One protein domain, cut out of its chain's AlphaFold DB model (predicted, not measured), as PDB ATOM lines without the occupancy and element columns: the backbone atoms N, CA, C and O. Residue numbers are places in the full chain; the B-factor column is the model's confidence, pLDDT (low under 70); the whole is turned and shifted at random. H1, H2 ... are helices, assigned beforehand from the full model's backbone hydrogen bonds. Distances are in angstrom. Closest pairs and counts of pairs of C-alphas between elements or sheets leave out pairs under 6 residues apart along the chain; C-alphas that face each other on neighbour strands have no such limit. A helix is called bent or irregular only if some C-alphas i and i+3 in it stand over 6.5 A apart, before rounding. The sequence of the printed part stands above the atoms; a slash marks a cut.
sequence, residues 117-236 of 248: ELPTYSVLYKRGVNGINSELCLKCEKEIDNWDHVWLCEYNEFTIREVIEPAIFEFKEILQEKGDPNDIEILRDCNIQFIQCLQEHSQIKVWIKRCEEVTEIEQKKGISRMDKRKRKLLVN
ATOM      1  N   GLU A 117      12.892  39.177  26.989       81.62
ATOM      2  CA  GLU A 117      14.294  39.493  27.310       81.62
ATOM      3  C   GLU A 117      15.215  39.301  26.093       81.62
ATOM      4  O   GLU A 117      16.412  38.996  26.217       81.62
ATOM      5  N   LEU A 118      14.661  39.449  24.886       86.88
ATOM      6  CA  LEU A 118      15.476  39.540  23.679       86.88
ATOM      7  C   LEU A 118      16.441  40.737  23.779       86.88
ATOM      8  O   LEU A 118      16.165  41.709  24.484       86.88
ATOM      9  N   PRO A 119      17.611  40.668  23.120       88.94
ATOM     10  CA  PRO A 119      18.630  41.712  23.182       88.94
ATOM     11  C   PRO A 119      18.238  42.938  22.340       88.94
ATOM     12  O   PRO A 119      18.899  43.246  21.353       88.94
ATOM     13  N   THR A 120      17.160  43.619  22.715       92.69
ATOM     14  CA  THR A 120      16.735  44.879  22.094       92.69
ATOM     15  C   THR A 120      17.666  46.023  22.506       92.69
ATOM     16  O   THR A 120      18.335  45.937  23.540       92.69
ATOM     17  N   TYR A 121      17.724  47.114  21.742       92.75
ATOM     18  CA  TYR A 121      18.594  48.254  22.049       92.75
ATOM     19  C   TYR A 121      18.270  48.890  23.398       92.75
ATOM     20  O   TYR A 121      19.198  49.226  24.128       92.75
ATOM     21  N   SER A 122      17.003  48.940  23.816       91.94
ATOM     22  CA  SER A 122      16.666  49.383  25.177       91.94
ATOM     23  C   SER A 122      17.242  48.467  26.264       91.94
ATOM     24  O   SER A 122      17.748  48.949  27.279       91.94
ATOM     25  N   VAL A 123      17.244  47.146  26.055       88.00
ATOM     26  CA  VAL A 123      17.863  46.182  26.978       88.00
ATOM     27  C   VAL A 123      19.391  46.295  26.959       88.00
ATOM     28  O   VAL A 123      20.023  46.272  28.016       88.00
ATOM     29  N   LEU A 124      20.005  46.415  25.781       87.75
ATOM     30  CA  LEU A 124      21.459  46.523  25.623       87.75
ATOM     31  C   LEU A 124      22.001  47.836  26.203       87.75
ATOM     32  O   LEU A 124      23.021  47.816  26.894       87.75
ATOM     33  N   TYR A 125      21.290  48.942  25.987       87.81
ATOM     34  CA  TYR A 125      21.604  50.254  26.544       87.81
ATOM     35  C   TYR A 125      21.567  50.233  28.076       87.81
ATOM     36  O   TYR A 125      22.557  50.570  28.722       87.81
ATOM     37  N   LYS A 126      20.487  49.704  28.673       84.44
ATOM     38  CA  LYS A 126      20.370  49.537  30.136       84.44
ATOM     39  C   LYS A 126      21.479  48.669  30.737       84.44
ATOM     40  O   LYS A 126      21.845  48.851  31.893       84.44
ATOM     41  N   ARG A 127      22.016  47.719  29.967       81.19
ATOM     42  CA  ARG A 127      23.133  46.851  30.378       81.19
ATOM     43  C   ARG A 127      24.512  47.502  30.199       81.19
ATOM     44  O   ARG A 127      25.504  46.867  30.556       81.19
ATOM     45  N   GLY A 128      24.593  48.711  29.639       77.25
ATOM     46  CA  GLY A 128      25.856  49.398  29.364       77.25
ATOM     47  C   GLY A 128      26.735  48.640  28.367       77.25
ATOM     48  O   GLY A 128      27.949  48.546  28.550       77.25
ATOM     49  N   VAL A 129      26.129  48.012  27.353       81.88
ATOM     50  CA  VAL A 129      26.880  47.250  26.349       81.88
ATOM     51  C   VAL A 129      27.747  48.203  25.527       81.88
ATOM     52  O   VAL A 129      27.272  49.196  24.987       81.88
ATOM     53  N   ASN A 130      29.035  47.884  25.418       80.06
ATOM     54  CA  ASN A 130      29.993  48.705  24.690       80.06
ATOM     55  C   ASN A 130      29.580  48.893  23.216       80.06
ATOM     56  O   ASN A 130      29.172  47.941  22.550       80.06
ATOM     57  N   GLY A 131      29.695  50.130  22.727       82.75
ATOM     58  CA  GLY A 131      29.229  50.544  21.400       82.75
ATOM     59  C   GLY A 131      27.733  50.873  21.316       82.75
ATOM     60  O   GLY A 131      27.296  51.401  20.300       82.75
ATOM     61  N   ILE A 132      26.950  50.615  22.369       85.81
ATOM     62  CA  ILE A 132      25.515  50.918  22.418       85.81
ATOM     63  C   ILE A 132      25.297  52.151  23.297       85.81
ATOM     64  O   ILE A 132      25.397  52.086  24.519       85.81
ATOM     65  N   ASN A 133      25.014  53.290  22.667       90.06
ATOM     66  CA  ASN A 133      24.883  54.597  23.324       90.06
ATOM     67  C   ASN A 133      23.450  55.158  23.321       90.06
ATOM     68  O   ASN A 133      23.230  56.256  23.826       90.06
ATOM     69  N   SER A 134      22.493  54.423  22.759       93.81
ATOM     70  CA  SER A 134      21.091  54.822  22.657       93.81
ATOM     71  C   SER A 134      20.183  53.603  22.787       93.81
ATOM     72  O   SER A 134      20.571  52.490  22.427       93.81
ATOM     73  N   GLU A 135      18.971  53.821  23.292       95.62
ATOM     74  CA  GLU A 135      17.900  52.823  23.348       95.62
ATOM     75  C   GLU A 135      16.985  52.832  22.113       95.62
ATOM     76  O   GLU A 135      16.079  52.003  22.021       95.62
ATOM     77  N   LEU A 136      17.212  53.753  21.171       96.56
ATOM     78  CA  LEU A 136      16.427  53.868  19.945       96.56
ATOM     79  C   LEU A 136      16.661  52.683  19.005       96.56
ATOM     80  O   LEU A 136      17.745  52.100  18.940       96.56
ATOM     81  N   CYS A 137      15.635  52.354  18.230       95.50
ATOM     82  CA  CYS A 137      15.720  51.356  17.180       95.50
ATOM     83  C   CYS A 137      16.697  51.793  16.094       95.50
ATOM     84  O   CYS A 137      16.547  52.854  15.506       95.50
ATOM     85  N   LEU A 138      17.650  50.925  15.753       93.19
ATOM     86  CA  LEU A 138      18.606  51.205  14.680       93.19
ATOM     87  C   LEU A 138      18.009  51.258  13.274       93.19
ATOM     88  O   LEU A 138      18.661  51.771  12.372       93.19
ATOM     89  N   LYS A 139      16.823  50.686  13.068       93.19
ATOM     90  CA  LYS A 139      16.170  50.692  11.759       93.19
ATOM     91  C   LYS A 139      15.418  51.992  11.516       93.19
ATOM     92  O   LYS A 139      15.593  52.596  10.468       93.19
ATOM     93  N   CYS A 140      14.586  52.406  12.474       94.56
ATOM     94  CA  CYS A 140      13.781  53.615  12.325       94.56
ATOM     95  C   CYS A 140      14.465  54.872  12.865       94.56
ATOM     96  O   CYS A 140      14.141  55.961  12.413       94.56
ATOM     97  N   GLU A 141      15.361  54.729  13.847       93.94
ATOM     98  CA  GLU A 141      16.043  55.804  14.584       93.94
ATOM     99  C   GLU A 141      15.095  56.830  15.248       93.94
ATOM    100  O   GLU A 141      15.526  57.903  15.663       93.94
ATOM    101  N   LYS A 142      13.805  56.489  15.401       93.75
ATOM    102  CA  LYS A 142      12.746  57.363  15.948       93.75
ATOM    103  C   LYS A 142      12.203  56.889  17.296       93.75
ATOM    104  O   LYS A 142      12.018  57.690  18.205       93.75
ATOM    105  N   GLU A 143      11.921  55.594  17.416       96.50
ATOM    106  CA  GLU A 143      11.251  55.002  18.578       96.50
ATOM    107  C   GLU A 143      12.213  54.165  19.422       96.50
ATOM    108  O   GLU A 143      13.238  53.681  18.935       96.50
ATOM    109  N   ILE A 144      11.868  53.966  20.696       96.06
ATOM    110  CA  ILE A 144      12.616  53.094  21.606       96.06
ATOM    111  C   ILE A 144      12.507  51.648  21.118       96.06
ATOM    112  O   ILE A 144      11.409  51.124  20.936       96.06
ATOM    113  N   ASP A 145      13.644  50.965  20.988       95.12
ATOM    114  CA  ASP A 145      13.710  49.544  20.644       95.12
ATOM    115  C   ASP A 145      13.350  48.684  21.856       95.12
ATOM    116  O   ASP A 145      14.196  48.084  22.531       95.12
ATOM    117  N   ASN A 146      12.078  48.700  22.218       93.62
ATOM    118  CA  ASN A 146      11.512  47.868  23.264       93.62
ATOM    119  C   ASN A 146      10.904  46.593  22.664       93.62
ATOM    120  O   ASN A 146      10.939  46.366  21.455       93.62
ATOM    121  N   TRP A 147      10.373  45.741  23.537       91.44
ATOM    122  CA  TRP A 147       9.772  44.476  23.140       91.44
ATOM    123  C   TRP A 147       8.704  44.629  22.051       91.44
ATOM    124  O   TRP A 147       8.709  43.867  21.092       91.44
ATOM    125  N   ASP A 148       7.808  45.606  22.185       91.94
ATOM    126  CA  ASP A 148       6.676  45.767  21.273       91.94
ATOM    127  C   ASP A 148       7.128  46.355  19.930       91.94
ATOM    128  O   ASP A 148       6.729  45.876  18.866       91.94
ATOM    129  N   HIS A 149       8.039  47.333  19.969       94.88
ATOM    130  CA  HIS A 149       8.564  47.987  18.773       94.88
ATOM    131  C   HIS A 149       9.303  47.013  17.843       94.88
ATOM    132  O   HIS A 149       9.181  47.118  16.626       94.88
ATOM    133  N   VAL A 150      10.033  46.028  18.381       92.31
ATOM    134  CA  VAL A 150      10.750  45.024  17.568       92.31
ATOM    135  C   VAL A 150       9.834  44.344  16.546       92.31
ATOM    136  O   VAL A 150      10.253  44.106  15.410       92.31
ATOM    137  N   TRP A 151       8.589  44.068  16.935       92.50
ATOM    138  CA  TRP A 151       7.608  43.365  16.109       92.50
ATOM    139  C   TRP A 151       6.826  44.288  15.174       92.50
ATOM    140  O   TRP A 151       6.375  43.839  14.124       92.50
ATOM    141  N   LEU A 152       6.671  45.562  15.550       92.44
ATOM    142  CA  LEU A 152       5.789  46.528  14.882       92.44
ATOM    143  C   LEU A 152       6.533  47.619  14.100       92.44
ATOM    144  O   LEU A 152       5.893  48.454  13.470       92.44
ATOM    145  N   CYS A 153       7.866  47.631  14.145       94.94
ATOM    146  CA  CYS A 153       8.694  48.625  13.469       94.94
ATOM    147  C   CYS A 153       8.327  48.737  11.980       94.94
ATOM    148  O   CYS A 153       8.457  47.763  11.240       94.94
ATOM    149  N   GLU A 154       7.952  49.941  11.535       93.38
ATOM    150  CA  GLU A 154       7.539  50.229  10.149       93.38
ATOM    151  C   GLU A 154       8.631  49.938   9.106       93.38
ATOM    152  O   GLU A 154       8.345  49.755   7.930       93.38
ATOM    153  N   TYR A 155       9.891  49.870   9.541       93.88
ATOM    154  CA  TYR A 155      11.034  49.572   8.680       93.88
ATOM    155  C   TYR A 155      11.350  48.075   8.599       93.88
ATOM    156  O   TYR A 155      12.320  47.707   7.937       93.88
ATOM    157  N   ASN A 156      10.620  47.201   9.303       93.75
ATOM    158  CA  ASN A 156      10.740  45.751   9.127       93.75
ATOM    159  C   ASN A 156      10.397  45.359   7.683       93.75
ATOM    160  O   ASN A 156       9.466  45.902   7.107       93.75
ATOM    161  N   GLU A 157      11.155  44.418   7.104       93.38
ATOM    162  CA  GLU A 157      10.911  43.949   5.728       93.38
ATOM    163  C   GLU A 157       9.516  43.330   5.578       93.38
ATOM    164  O   GLU A 157       8.889  43.451   4.532       93.38
ATOM    165  N   PHE A 158       9.034  42.691   6.646       91.81
ATOM    166  CA  PHE A 158       7.711  42.098   6.711       91.81
ATOM    167  C   PHE A 158       7.045  42.467   8.032       91.81
ATOM    168  O   PHE A 158       7.674  42.448   9.097       91.81
ATOM    169  N   THR A 159       5.746  42.705   7.975       92.94
ATOM    170  CA  THR A 159       4.863  42.640   9.133       92.94
ATOM    171  C   THR A 159       4.521  41.184   9.451       92.94
ATOM    172  O   THR A 159       4.558  40.308   8.588       92.94
ATOM    173  N   ILE A 160       4.123  40.900  10.696       91.31
ATOM    174  CA  ILE A 160       3.628  39.562  11.076       91.31
ATOM    175  C   ILE A 160       2.467  39.137  10.162       91.31
ATOM    176  O   ILE A 160       2.390  37.985   9.747       91.31
ATOM    177  N   ARG A 161       1.588  40.078   9.811       90.88
ATOM    178  CA  ARG A 161       0.425  39.830   8.957       90.88
ATOM    179  C   ARG A 161       0.825  39.383   7.550       90.88
ATOM    180  O   ARG A 161       0.298  38.383   7.079       90.88
ATOM    181  N   GLU A 162       1.795  40.057   6.939       92.19
ATOM    182  CA  GLU A 162       2.327  39.705   5.611       92.19
ATOM    183  C   GLU A 162       3.047  38.353   5.589       92.19
ATOM    184  O   GLU A 162       3.257  37.792   4.520       92.19
ATOM    185  N   VAL A 163       3.422  37.805   6.749       92.25
ATOM    186  CA  VAL A 163       3.944  36.435   6.841       92.25
ATOM    187  C   VAL A 163       2.814  35.416   7.020       92.25
ATOM    188  O   VAL A 163       2.858  34.351   6.411       92.25
ATOM    189  N   ILE A 164       1.799  35.730   7.831       91.69
ATOM    190  CA  ILE A 164       0.695  34.809   8.139       91.69
ATOM    191  C   ILE A 164      -0.283  34.669   6.966       91.69
ATOM    192  O   ILE A 164      -0.675  33.551   6.639       91.69
ATOM    193  N   GLU A 165      -0.715  35.776   6.356       90.38
ATOM    194  CA  GLU A 165      -1.783  35.754   5.345       90.38
ATOM    195  C   GLU A 165      -1.434  34.898   4.120       90.38
ATOM    196  O   GLU A 165      -2.250  34.037   3.772       90.38
ATOM    197  N   PRO A 166      -0.239  35.031   3.508       90.44
ATOM    198  CA  PRO A 166       0.151  34.155   2.406       90.44
ATOM    199  C   PRO A 166       0.215  32.685   2.827       90.44
ATOM    200  O   PRO A 166      -0.297  31.830   2.116       90.44
ATOM    201  N   ALA A 167       0.744  32.389   4.020       89.25
ATOM    202  CA  ALA A 167       0.853  31.017   4.514       89.25
ATOM    203  C   ALA A 167      -0.520  30.341   4.694       89.25
ATOM    204  O   ALA A 167      -0.676  29.157   4.401       89.25
ATOM    205  N   ILE A 168      -1.533  31.087   5.152       87.44
ATOM    206  CA  ILE A 168      -2.912  30.582   5.248       87.44
ATOM    207  C   ILE A 168      -3.489  30.321   3.855       87.44
ATOM    208  O   ILE A 168      -4.160  29.308   3.649       87.44
ATOM    209  N   PHE A 169      -3.256  31.237   2.913       86.50
ATOM    210  CA  PHE A 169      -3.768  31.118   1.553       86.50
ATOM    211  C   PHE A 169      -3.175  29.902   0.830       86.50
ATOM    212  O   PHE A 169      -3.933  29.044   0.382       86.50
ATOM    213  N   GLU A 170      -1.846  29.773   0.826       88.25
ATOM    214  CA  GLU A 170      -1.126  28.636   0.238       88.25
ATOM    215  C   GLU A 170      -1.601  27.302   0.833       88.25
ATOM    216  O   GLU A 170      -1.862  26.336   0.117       88.25
ATOM    217  N   PHE A 171      -1.784  27.244   2.156       84.94
ATOM    218  CA  PHE A 171      -2.261  26.028   2.812       84.94
ATOM    219  C   PHE A 171      -3.687  25.652   2.386       84.94
ATOM    220  O   PHE A 171      -3.994  24.476   2.192       84.94
ATOM    221  N   LYS A 172      -4.563  26.646   2.208       82.31
ATOM    222  CA  LYS A 172      -5.933  26.425   1.741       82.31
ATOM    223  C   LYS A 172      -5.967  25.884   0.310       82.31
ATOM    224  O   LYS A 172      -6.756  24.977   0.056       82.31
ATOM    225  N   GLU A 173      -5.134  26.404  -0.592       86.75
ATOM    226  CA  GLU A 173      -5.035  25.902  -1.971       86.75
ATOM    227  C   GLU A 173      -4.622  24.425  -1.991       86.75
ATOM    228  O   GLU A 173      -5.304  23.605  -2.604       86.75
ATOM    229  N   ILE A 174      -3.606  24.054  -1.202       86.69
ATOM    230  CA  ILE A 174      -3.146  22.661  -1.070       86.69
ATOM    231  C   ILE A 174      -4.275  21.724  -0.611       86.69
ATOM    232  O   ILE A 174      -4.379  20.592  -1.086       86.69
ATOM    233  N   LEU A 175      -5.124  22.158   0.326       83.12
ATOM    234  CA  LEU A 175      -6.257  21.344   0.782       83.12
ATOM    235  C   LEU A 175      -7.350  21.213  -0.283       83.12
ATOM    236  O   LEU A 175      -7.954  20.150  -0.418       83.12
ATOM    237  N   GLN A 176      -7.601  22.273  -1.052       82.75
ATOM    238  CA  GLN A 176      -8.587  22.252  -2.131       82.75
ATOM    239  C   GLN A 176      -8.162  21.321  -3.273       82.75
ATOM    240  O   GLN A 176      -9.000  20.584  -3.790       82.75
ATOM    241  N   GLU A 177      -6.874  21.296  -3.620       87.00
ATOM    242  CA  GLU A 177      -6.319  20.386  -4.631       87.00
ATOM    243  C   GLU A 177      -6.423  18.908  -4.233       87.00
ATOM    244  O   GLU A 177      -6.614  18.046  -5.090       87.00
ATOM    245  N   LYS A 178      -6.336  18.601  -2.933       85.50
ATOM    246  CA  LYS A 178      -6.469  17.229  -2.416       85.50
ATOM    247  C   LYS A 178      -7.903  16.698  -2.448       85.50
ATOM    248  O   LYS A 178      -8.089  15.486  -2.398       85.50
ATOM    249  N   GLY A 179      -8.901  17.579  -2.544       74.75
ATOM    250  CA  GLY A 179     -10.303  17.201  -2.718       74.75
ATOM    251  C   GLY A 179     -10.948  16.477  -1.530       74.75
ATOM    252  O   GLY A 179     -12.012  15.889  -1.715       74.75
ATOM    253  N   ASP A 180     -10.346  16.513  -0.333       76.44
ATOM    254  CA  ASP A 180     -10.906  15.888   0.872       76.44
ATOM    255  C   ASP A 180     -11.627  16.935   1.753       76.44
ATOM    256  O   ASP A 180     -10.978  17.752   2.417       76.44
ATOM    257  N   PRO A 181     -12.973  16.958   1.775       75.56
ATOM    258  CA  PRO A 181     -13.733  17.906   2.588       75.56
ATOM    259  C   PRO A 181     -13.508  17.730   4.100       75.56
ATOM    260  O   PRO A 181     -13.702  18.696   4.841       75.56
ATOM    261  N   ASN A 182     -13.054  16.556   4.553       81.44
ATOM    262  CA  ASN A 182     -12.752  16.286   5.959       81.44
ATOM    263  C   ASN A 182     -11.538  17.102   6.450       81.44
ATOM    264  O   ASN A 182     -11.548  17.628   7.563       81.44
ATOM    265  N   ASP A 183     -10.528  17.310   5.600       78.69
ATOM    266  CA  ASP A 183      -9.346  18.115   5.943       78.69
ATOM    267  C   ASP A 183      -9.686  19.606   6.124       78.69
ATOM    268  O   ASP A 183      -9.102  20.300   6.962       78.69
ATOM    269  N   ILE A 184     -10.666  20.111   5.366       76.00
ATOM    270  CA  ILE A 184     -11.154  21.495   5.484       76.00
ATOM    271  C   ILE A 184     -11.914  21.691   6.803       76.00
ATOM    272  O   ILE A 184     -11.834  22.763   7.410       76.00
ATOM    273  N   GLU A 185     -12.648  20.673   7.252       78.81
ATOM    274  CA  GLU A 185     -13.363  20.685   8.529       78.81
ATOM    275  C   GLU A 185     -12.383  20.643   9.713       78.81
ATOM    276  O   GLU A 185     -12.433  21.519  10.576       78.81
ATOM    277  N   ILE A 186     -11.378  19.760   9.665       79.56
ATOM    278  CA  ILE A 186     -10.294  19.700  10.662       79.56
ATOM    279  C   ILE A 186      -9.534  21.033  10.752       79.56
ATOM    280  O   ILE A 186      -9.209  21.494  11.852       79.56
ATOM    281  N   LEU A 187      -9.261  21.688   9.615       77.06
ATOM    282  CA  LEU A 187      -8.612  23.001   9.605       77.06
ATOM    283  C   LEU A 187      -9.447  24.049  10.351       77.06
ATOM    284  O   LEU A 187      -8.880  24.866  11.075       77.06
ATOM    285  N   ARG A 188     -10.776  24.040  10.200       77.31
ATOM    286  CA  ARG A 188     -11.660  24.963  10.931       77.31
ATOM    287  C   ARG A 188     -11.609  24.701  12.433       77.31
ATOM    288  O   ARG A 188     -11.487  25.661  13.195       77.31
ATOM    289  N   ASP A 189     -11.604  23.435  12.832       81.94
ATOM    290  CA  ASP A 189     -11.568  23.029  14.240       81.94
ATOM    291  C   ASP A 189     -10.229  23.364  14.915       81.94
ATOM    292  O   ASP A 189     -10.185  23.749  16.086       81.94
ATOM    293  N   CYS A 190      -9.126  23.300  14.167       81.12
ATOM    294  CA  CYS A 190      -7.783  23.604  14.666       81.12
ATOM    295  C   CYS A 190      -7.304  25.032  14.346       81.12
ATOM    296  O   CYS A 190      -6.161  25.375  14.662       81.12
ATOM    297  N   ASN A 191      -8.146  25.884  13.747       79.88
ATOM    298  CA  ASN A 191      -7.726  27.153  13.142       79.88
ATOM    299  C   ASN A 191      -7.016  28.090  14.136       79.88
ATOM    300  O   ASN A 191      -6.005  28.706  13.814       79.88
ATOM    301  N   ILE A 192      -7.496  28.152  15.382       79.75
ATOM    302  CA  ILE A 192      -6.883  28.986  16.429       79.75
ATOM    303  C   ILE A 192      -5.465  28.502  16.759       79.75
ATOM    304  O   ILE A 192      -4.544  29.315  16.818       79.75
ATOM    305  N   GLN A 193      -5.273  27.192  16.944       79.25
ATOM    306  CA  GLN A 193      -3.954  26.620  17.241       79.25
ATOM    307  C   GLN A 193      -3.001  26.804  16.054       79.25
ATOM    308  O   GLN A 193      -1.827  27.121  16.237       79.25
ATOM    309  N   PHE A 194      -3.518  26.679  14.832       81.44
ATOM    310  CA  PHE A 194      -2.749  26.895  13.613       81.44
ATOM    311  C   PHE A 194      -2.282  28.350  13.471       81.44
ATOM    312  O   PHE A 194      -1.093  28.598  13.271       81.44
ATOM    313  N   ILE A 195      -3.182  29.321  13.659       84.38
ATOM    314  CA  ILE A 195      -2.849  30.753  13.639       84.38
ATOM    315  C   ILE A 195      -1.824  31.088  14.730       84.38
ATOM    316  O   ILE A 195      -0.878  31.829  14.464       84.38
ATOM    317  N   GLN A 196      -1.958  30.516  15.932       81.62
ATOM    318  CA  GLN A 196      -0.972  30.683  17.006       81.62
ATOM    319  C   GLN A 196       0.414  30.175  16.585       81.62
ATOM    320  O   GLN A 196       1.401  30.896  16.736       81.62
ATOM    321  N   CYS A 197       0.499  28.986  15.981       81.62
ATOM    322  CA  CYS A 197       1.762  28.474  15.451       81.62
ATOM    323  C   CYS A 197       2.341  29.380  14.354       81.62
ATOM    324  O   CYS A 197       3.536  29.676  14.377       81.62
ATOM    325  N   LEU A 198       1.527  29.855  13.407       85.75
ATOM    326  CA  LEU A 198       1.989  30.770  12.358       85.75
ATOM    327  C   LEU A 198       2.479  32.102  12.930       85.75
ATOM    328  O   LEU A 198       3.465  32.656  12.441       85.75
ATOM    329  N   GLN A 199       1.844  32.601  13.987       86.94
ATOM    330  CA  GLN A 199       2.269  33.815  14.672       86.94
ATOM    331  C   GLN A 199       3.655  33.657  15.306       86.94
ATOM    332  O   GLN A 199       4.493  34.547  15.151       86.94
ATOM    333  N   GLU A 200       3.939  32.519  15.944       83.44
ATOM    334  CA  GLU A 200       5.276  32.210  16.470       83.44
ATOM    335  C   GLU A 200       6.333  32.165  15.353       83.44
ATOM    336  O   GLU A 200       7.392  32.785  15.465       83.44
ATOM    337  N   HIS A 201       6.035  31.491  14.236       84.62
ATOM    338  CA  HIS A 201       6.946  31.416  13.086       84.62
ATOM    339  C   HIS A 201       7.188  32.788  12.448       84.62
ATOM    340  O   HIS A 201       8.311  33.116  12.062       84.62
ATOM    341  N   SER A 202       6.149  33.614  12.379       88.44
ATOM    342  CA  SER A 202       6.232  34.967  11.833       88.44
ATOM    343  C   SER A 202       7.120  35.861  12.692       88.44
ATOM    344  O   SER A 202       7.974  36.565  12.159       88.44
ATOM    345  N   GLN A 203       7.000  35.773  14.021       88.56
ATOM    346  CA  GLN A 203       7.906  36.463  14.943       88.56
ATOM    347  C   GLN A 203       9.359  36.015  14.746       88.56
ATOM    348  O   GLN A 203      10.252  36.858  14.679       88.56
ATOM    349  N   ILE A 204       9.611  34.713  14.580       88.81
ATOM    350  CA  ILE A 204      10.960  34.197  14.296       88.81
ATOM    351  C   ILE A 204      11.512  34.790  12.995       88.81
ATOM    352  O   ILE A 204      12.642  35.277  12.978       88.81
ATOM    353  N   LYS A 205      10.719  34.783  11.916       90.81
ATOM    354  CA  LYS A 205      11.132  35.302  10.604       90.81
ATOM    355  C   LYS A 205      11.476  36.791  10.671       90.81
ATOM    356  O   LYS A 205      12.552  37.188  10.226       90.81
ATOM    357  N   VAL A 206      10.606  37.590  11.292       91.88
ATOM    358  CA  VAL A 206      10.839  39.025  11.519       91.88
ATOM    359  C   VAL A 206      12.108  39.241  12.349       91.88
ATOM    360  O   VAL A 206      12.946  40.069  11.993       91.88
ATOM    361  N   TRP A 207      12.295  38.469  13.423       92.12
ATOM    362  CA  TRP A 207      13.458  38.589  14.303       92.12
ATOM    363  C   TRP A 207      14.784  38.278  13.602       92.12
ATOM    364  O   TRP A 207      15.746  39.034  13.752       92.12
ATOM    365  N   ILE A 208      14.847  37.171  12.853       90.62
ATOM    366  CA  ILE A 208      16.063  36.745  12.146       90.62
ATOM    367  C   ILE A 208      16.470  37.808  11.132       90.62
ATOM    368  O   ILE A 208      17.602  38.290  11.195       90.62
ATOM    369  N   LYS A 209      15.534  38.235  10.277       93.44
ATOM    370  CA  LYS A 209      15.826  39.244   9.259       93.44
ATOM    371  C   LYS A 209      16.293  40.556   9.882       93.44
ATOM    372  O   LYS A 209      17.316  41.109   9.491       93.44
ATOM    373  N   ARG A 210      15.595  41.008  10.928       93.25
ATOM    374  CA  ARG A 210      15.977  42.208  11.676       93.25
ATOM    375  C   ARG A 210      17.399  42.104  12.229       93.25
ATOM    376  O   ARG A 210      18.144  43.078  12.184       93.25
ATOM    377  N   CYS A 211      17.783  40.950  12.775       90.81
ATOM    378  CA  CYS A 211      19.127  40.730  13.307       90.81
ATOM    379  C   CYS A 211      20.216  40.814  12.228       90.81
ATOM    380  O   CYS A 211      21.298  41.333  12.510       90.81
ATOM    381  N   GLU A 212      19.951  40.315  11.021       92.50
ATOM    382  CA  GLU A 212      20.866  40.419   9.877       92.50
ATOM    383  C   GLU A 212      21.087  41.888   9.498       92.50
ATOM    384  O   GLU A 212      22.220  42.368   9.523       92.50
ATOM    385  N   GLU A 213      20.007  42.641   9.295       93.31
ATOM    386  CA  GLU A 213      20.064  44.059   8.916       93.31
ATOM    387  C   GLU A 213      20.720  44.925   9.998       93.31
ATOM    388  O   GLU A 213      21.560  45.777   9.710       93.31
ATOM    389  N   VAL A 214      20.381  44.694  11.271       91.62
ATOM    390  CA  VAL A 214      21.017  45.385  12.402       91.62
ATOM    391  C   VAL A 214      22.516  45.106  12.427       91.62
ATOM    392  O   VAL A 214      23.299  46.027  12.650       91.62
ATOM    393  N   THR A 215      22.932  43.868  12.154       91.44
ATOM    394  CA  THR A 215      24.354  43.513  12.098       91.44
ATOM    395  C   THR A 215      25.070  44.283  10.986       91.44
ATOM    396  O   THR A 215      26.180  44.768  11.201       91.44
ATOM    397  N   GLU A 216      24.446  44.455   9.822       93.12
ATOM    398  CA  GLU A 216      25.006  45.261   8.731       93.12
ATOM    399  C   GLU A 216      25.121  46.748   9.102       93.12
ATOM    400  O   GLU A 216      26.135  47.388   8.815       93.12
ATOM    401  N   ILE A 217      24.106  47.304   9.772       92.69
ATOM    402  CA  ILE A 217      24.124  48.693  10.256       92.69
ATOM    403  C   ILE A 217      25.248  48.883  11.284       92.69
ATOM    404  O   ILE A 217      26.005  49.850  11.207       92.69
ATOM    405  N   GLU A 218      25.394  47.956  12.230       91.75
ATOM    406  CA  GLU A 218      26.459  47.983  13.235       91.75
ATOM    407  C   GLU A 218      27.852  47.893  12.609       91.75
ATOM    408  O   GLU A 218      28.739  48.656  12.991       91.75
ATOM    409  N   GLN A 219      28.043  47.019  11.615       91.75
ATOM    410  CA  GLN A 219      29.314  46.898  10.896       91.75
ATOM    411  C   GLN A 219      29.696  48.204  10.194       91.75
ATOM    412  O   GLN A 219      30.849  48.627  10.290       91.75
ATOM    413  N   LYS A 220      28.734  48.892   9.563       93.19
ATOM    414  CA  LYS A 220      28.947  50.228   8.970       93.19
ATOM    415  C   LYS A 220      29.335  51.273  10.021       93.19
ATOM    416  O   LYS A 220      30.099  52.184   9.720       93.19
ATOM    417  N   LYS A 221      28.850  51.121  11.259       89.94
ATOM    418  CA  LYS A 221      29.216  51.950  12.422       89.94
ATOM    419  C   LYS A 221      30.506  51.473  13.123       89.94
ATOM    420  O   LYS A 221      30.880  52.034  14.148       89.94
ATOM    421  N   GLY A 222      31.195  50.454  12.595       88.94
ATOM    422  CA  GLY A 222      32.436  49.910  13.159       88.94
ATOM    423  C   GLY A 222      32.248  49.077  14.432       88.94
ATOM    424  O   GLY A 222      33.221  48.801  15.130       88.94
ATOM    425  N   ILE A 223      31.017  48.673  14.753       87.31
ATOM    426  CA  ILE A 223      30.694  47.882  15.941       87.31
ATOM    427  C   ILE A 223      30.668  46.408  15.549       87.31
ATOM    428  O   ILE A 223      29.839  45.971  14.752       87.31
ATOM    429  N   SER A 224      31.555  45.607  16.141       85.75
ATOM    430  CA  SER A 224      31.566  44.163  15.920       85.75
ATOM    431  C   SER A 224      30.836  43.403  17.029       85.75
ATOM    432  O   SER A 224      30.650  43.865  18.159       85.75
ATOM    433  N   ARG A 225      30.503  42.136  16.758       81.00
ATOM    434  CA  ARG A 225      30.000  41.218  17.793       81.00
ATOM    435  C   ARG A 225      30.979  41.057  18.964       81.00
ATOM    436  O   ARG A 225      30.536  40.749  20.069       81.00
ATOM    437  N   MET A 226      32.283  41.230  18.737       77.31
ATOM    438  CA  MET A 226      33.301  41.149  19.788       77.31
ATOM    439  C   MET A 226      33.247  42.354  20.726       77.31
ATOM    440  O   MET A 226      33.476  42.188  21.923       77.31
ATOM    441  N   ASP A 227      32.869  43.528  20.221       77.06
ATOM    442  CA  ASP A 227      32.743  44.745  21.025       77.06
ATOM    443  C   ASP A 227      31.580  44.673  22.001       77.06
ATOM    444  O   ASP A 227      31.712  45.128  23.134       77.06
ATOM    445  N   LYS A 228      30.490  44.016  21.592       77.50
ATOM    446  CA  LYS A 228      29.286  43.806  22.407       77.50
ATOM    447  C   LYS A 228      29.417  42.688  23.441       77.50
ATOM    448  O   LYS A 228      28.549  42.532  24.301       77.50
ATOM    449  N   ARG A 229      30.471  41.865  23.379       69.31
ATOM    450  CA  ARG A 229      30.754  40.905  24.456       69.31
ATOM    451  C   ARG A 229      31.246  41.701  25.658       69.31
ATOM    452  O   ARG A 229      32.173  42.491  25.516       69.31
ATOM    453  N   LYS A 230      30.672  41.461  26.845       55.47
ATOM    454  CA  LYS A 230      31.213  41.962  28.119       55.47
ATOM    455  C   LYS A 230      32.672  41.491  28.187       55.47
ATOM    456  O   LYS A 230      32.930  40.315  28.451       55.47
ATOM    457  N   ARG A 231      33.630  42.357  27.836       48.19
ATOM    458  CA  ARG A 231      35.050  42.028  27.966       48.19
ATOM    459  C   ARG A 231      35.261  41.810  29.459       48.19
ATOM    460  O   ARG A 231      34.862  42.658  30.256       48.19
ATOM    461  N   LYS A 232      35.848  40.669  29.851       42.03
ATOM    462  CA  LYS A 232      36.497  40.575  31.167       42.03
ATOM    463  C   LYS A 232      37.323  41.847  31.285       42.03
ATOM    464  O   LYS A 232      38.122  42.090  30.384       42.03
ATOM    465  N   LEU A 233      37.051  42.673  32.293       39.53
ATOM    466  CA  LEU A 233      37.806  43.896  32.539       39.53
ATOM    467  C   LEU A 233      39.294  43.534  32.492       39.53
ATOM    468  O   LEU A 233      39.812  42.889  33.400       39.53
ATOM    469  N   LEU A 234      39.960  43.900  31.397       36.25
ATOM    470  CA  LEU A 234      41.387  44.141  31.420       36.25
ATOM    471  C   LEU A 234      41.501  45.434  32.211       36.25
ATOM    472  O   LEU A 234      41.283  46.519  31.673       36.25
ATOM    473  N   VAL A 235      41.729  45.300  33.514       34.91
ATOM    474  CA  VAL A 235      42.129  46.426  34.350       34.91
ATOM    475  C   VAL A 235      43.508  46.842  33.843       34.91
ATOM    476  O   VAL A 235      44.526  46.284  34.237       34.91
ATOM    477  N   ASN A 236      43.540  47.777  32.896       29.78
ATOM    478  CA  ASN A 236      44.748  48.513  32.559       29.78
ATOM    479  C   ASN A 236      45.000  49.503  33.700       29.78
ATOM    480  O   ASN A 236      44.527  50.637  33.658       29.78
TER     481      ASN A 236
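Overview. This is residues 117 to 236 of the 248 residues of an uncharacterized protein of Rhizophagus irregularis (UniProt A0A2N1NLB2). One long helix, H5, runs through the middle of an elongated model; H3 begins beside H5, touching it with residues 160 to 167, and runs outward away from it, and short H4 folds the chain back to H5, with residues 177 to 182 sticking out at the far tip. Toward the other end, short H2 packs on H5 about perpendicular to it, H1 is a separate short helix joined to H2 by a long looping link, and residues 221 to 236 are a tail with no named element. The printed part has 120 residues with five named helices, H1 to H5 in chain order, and no named strand; its class is all helix. It is only just loose, close to extended, with a radius of gyration of the C-alphas of 20.0 A and spans of 72 by 26 by 20 A.

Along the chain. Find C-alpha 191 at (-7.726, 27.153, 13.142); from there H5, residues 191 to 220, runs 43.5 A to C-alpha 220 at (28.947, 50.228, 8.970). H3, residues 160 to 178, is 28.0 A long and begins at C-alpha 160 at (3.628, 39.562, 11.076). H3 is neither bent nor irregular, but only just: C-alphas 163 and 166 are 6.3 A apart. Next look at H4, residues 181 to 189, 12.9 A, then at H2, residues 147 to 152, 9.4 A, and H1, residues 121 to 126, 8.4 A.

Arrangement. Start on H5 at Ser 202: its C-alpha is 5.3 A from that of Ile 160, the closest pair of H5 and H3. These two touch at a steep tilt of 47 degrees, opposite ways, through residues 160 to 167 of H3 and 195 to 206 of H5 alone. H2 touches H5, about perpendicular at 84 degrees, and their closest C-alphas, Trp 151 and Gln 203, are 7.0 A apart; H5 does so with residues 203 to 207 alone. H2 and H3 are close but not clearly touching, at a steep tilt of 60 degrees; their closest C-alphas, Trp 151 and Ile 160, are 7.5 A apart. H3 and H4 are close but not clearly touching, with the C-alphas of Leu 175 and Ile 184 closest at 6.8 A; they run opposite ways at a shallow tilt of 27 degrees. H4 and H5 meet only through their link. H1 is apart from H2, H3, H4 and H5. In H1, H4 and H5 every O i to N i+4 pair is within hydrogen-bond range; in H2 it is 1 of 2, in H3 13 of 15.

Size, cuts and confidence. The two C-alphas farthest apart, those of Gly 179 and Asn 236, are 72.5 A apart. The printed part has no cut; the link from H1 to H2, 20 residues, is long, while H3 to H4 and H4 to H5 are tight. The mean pLDDT of the printed part is 84.8, and look for low confidence in residues 229 to 236, which are under 70.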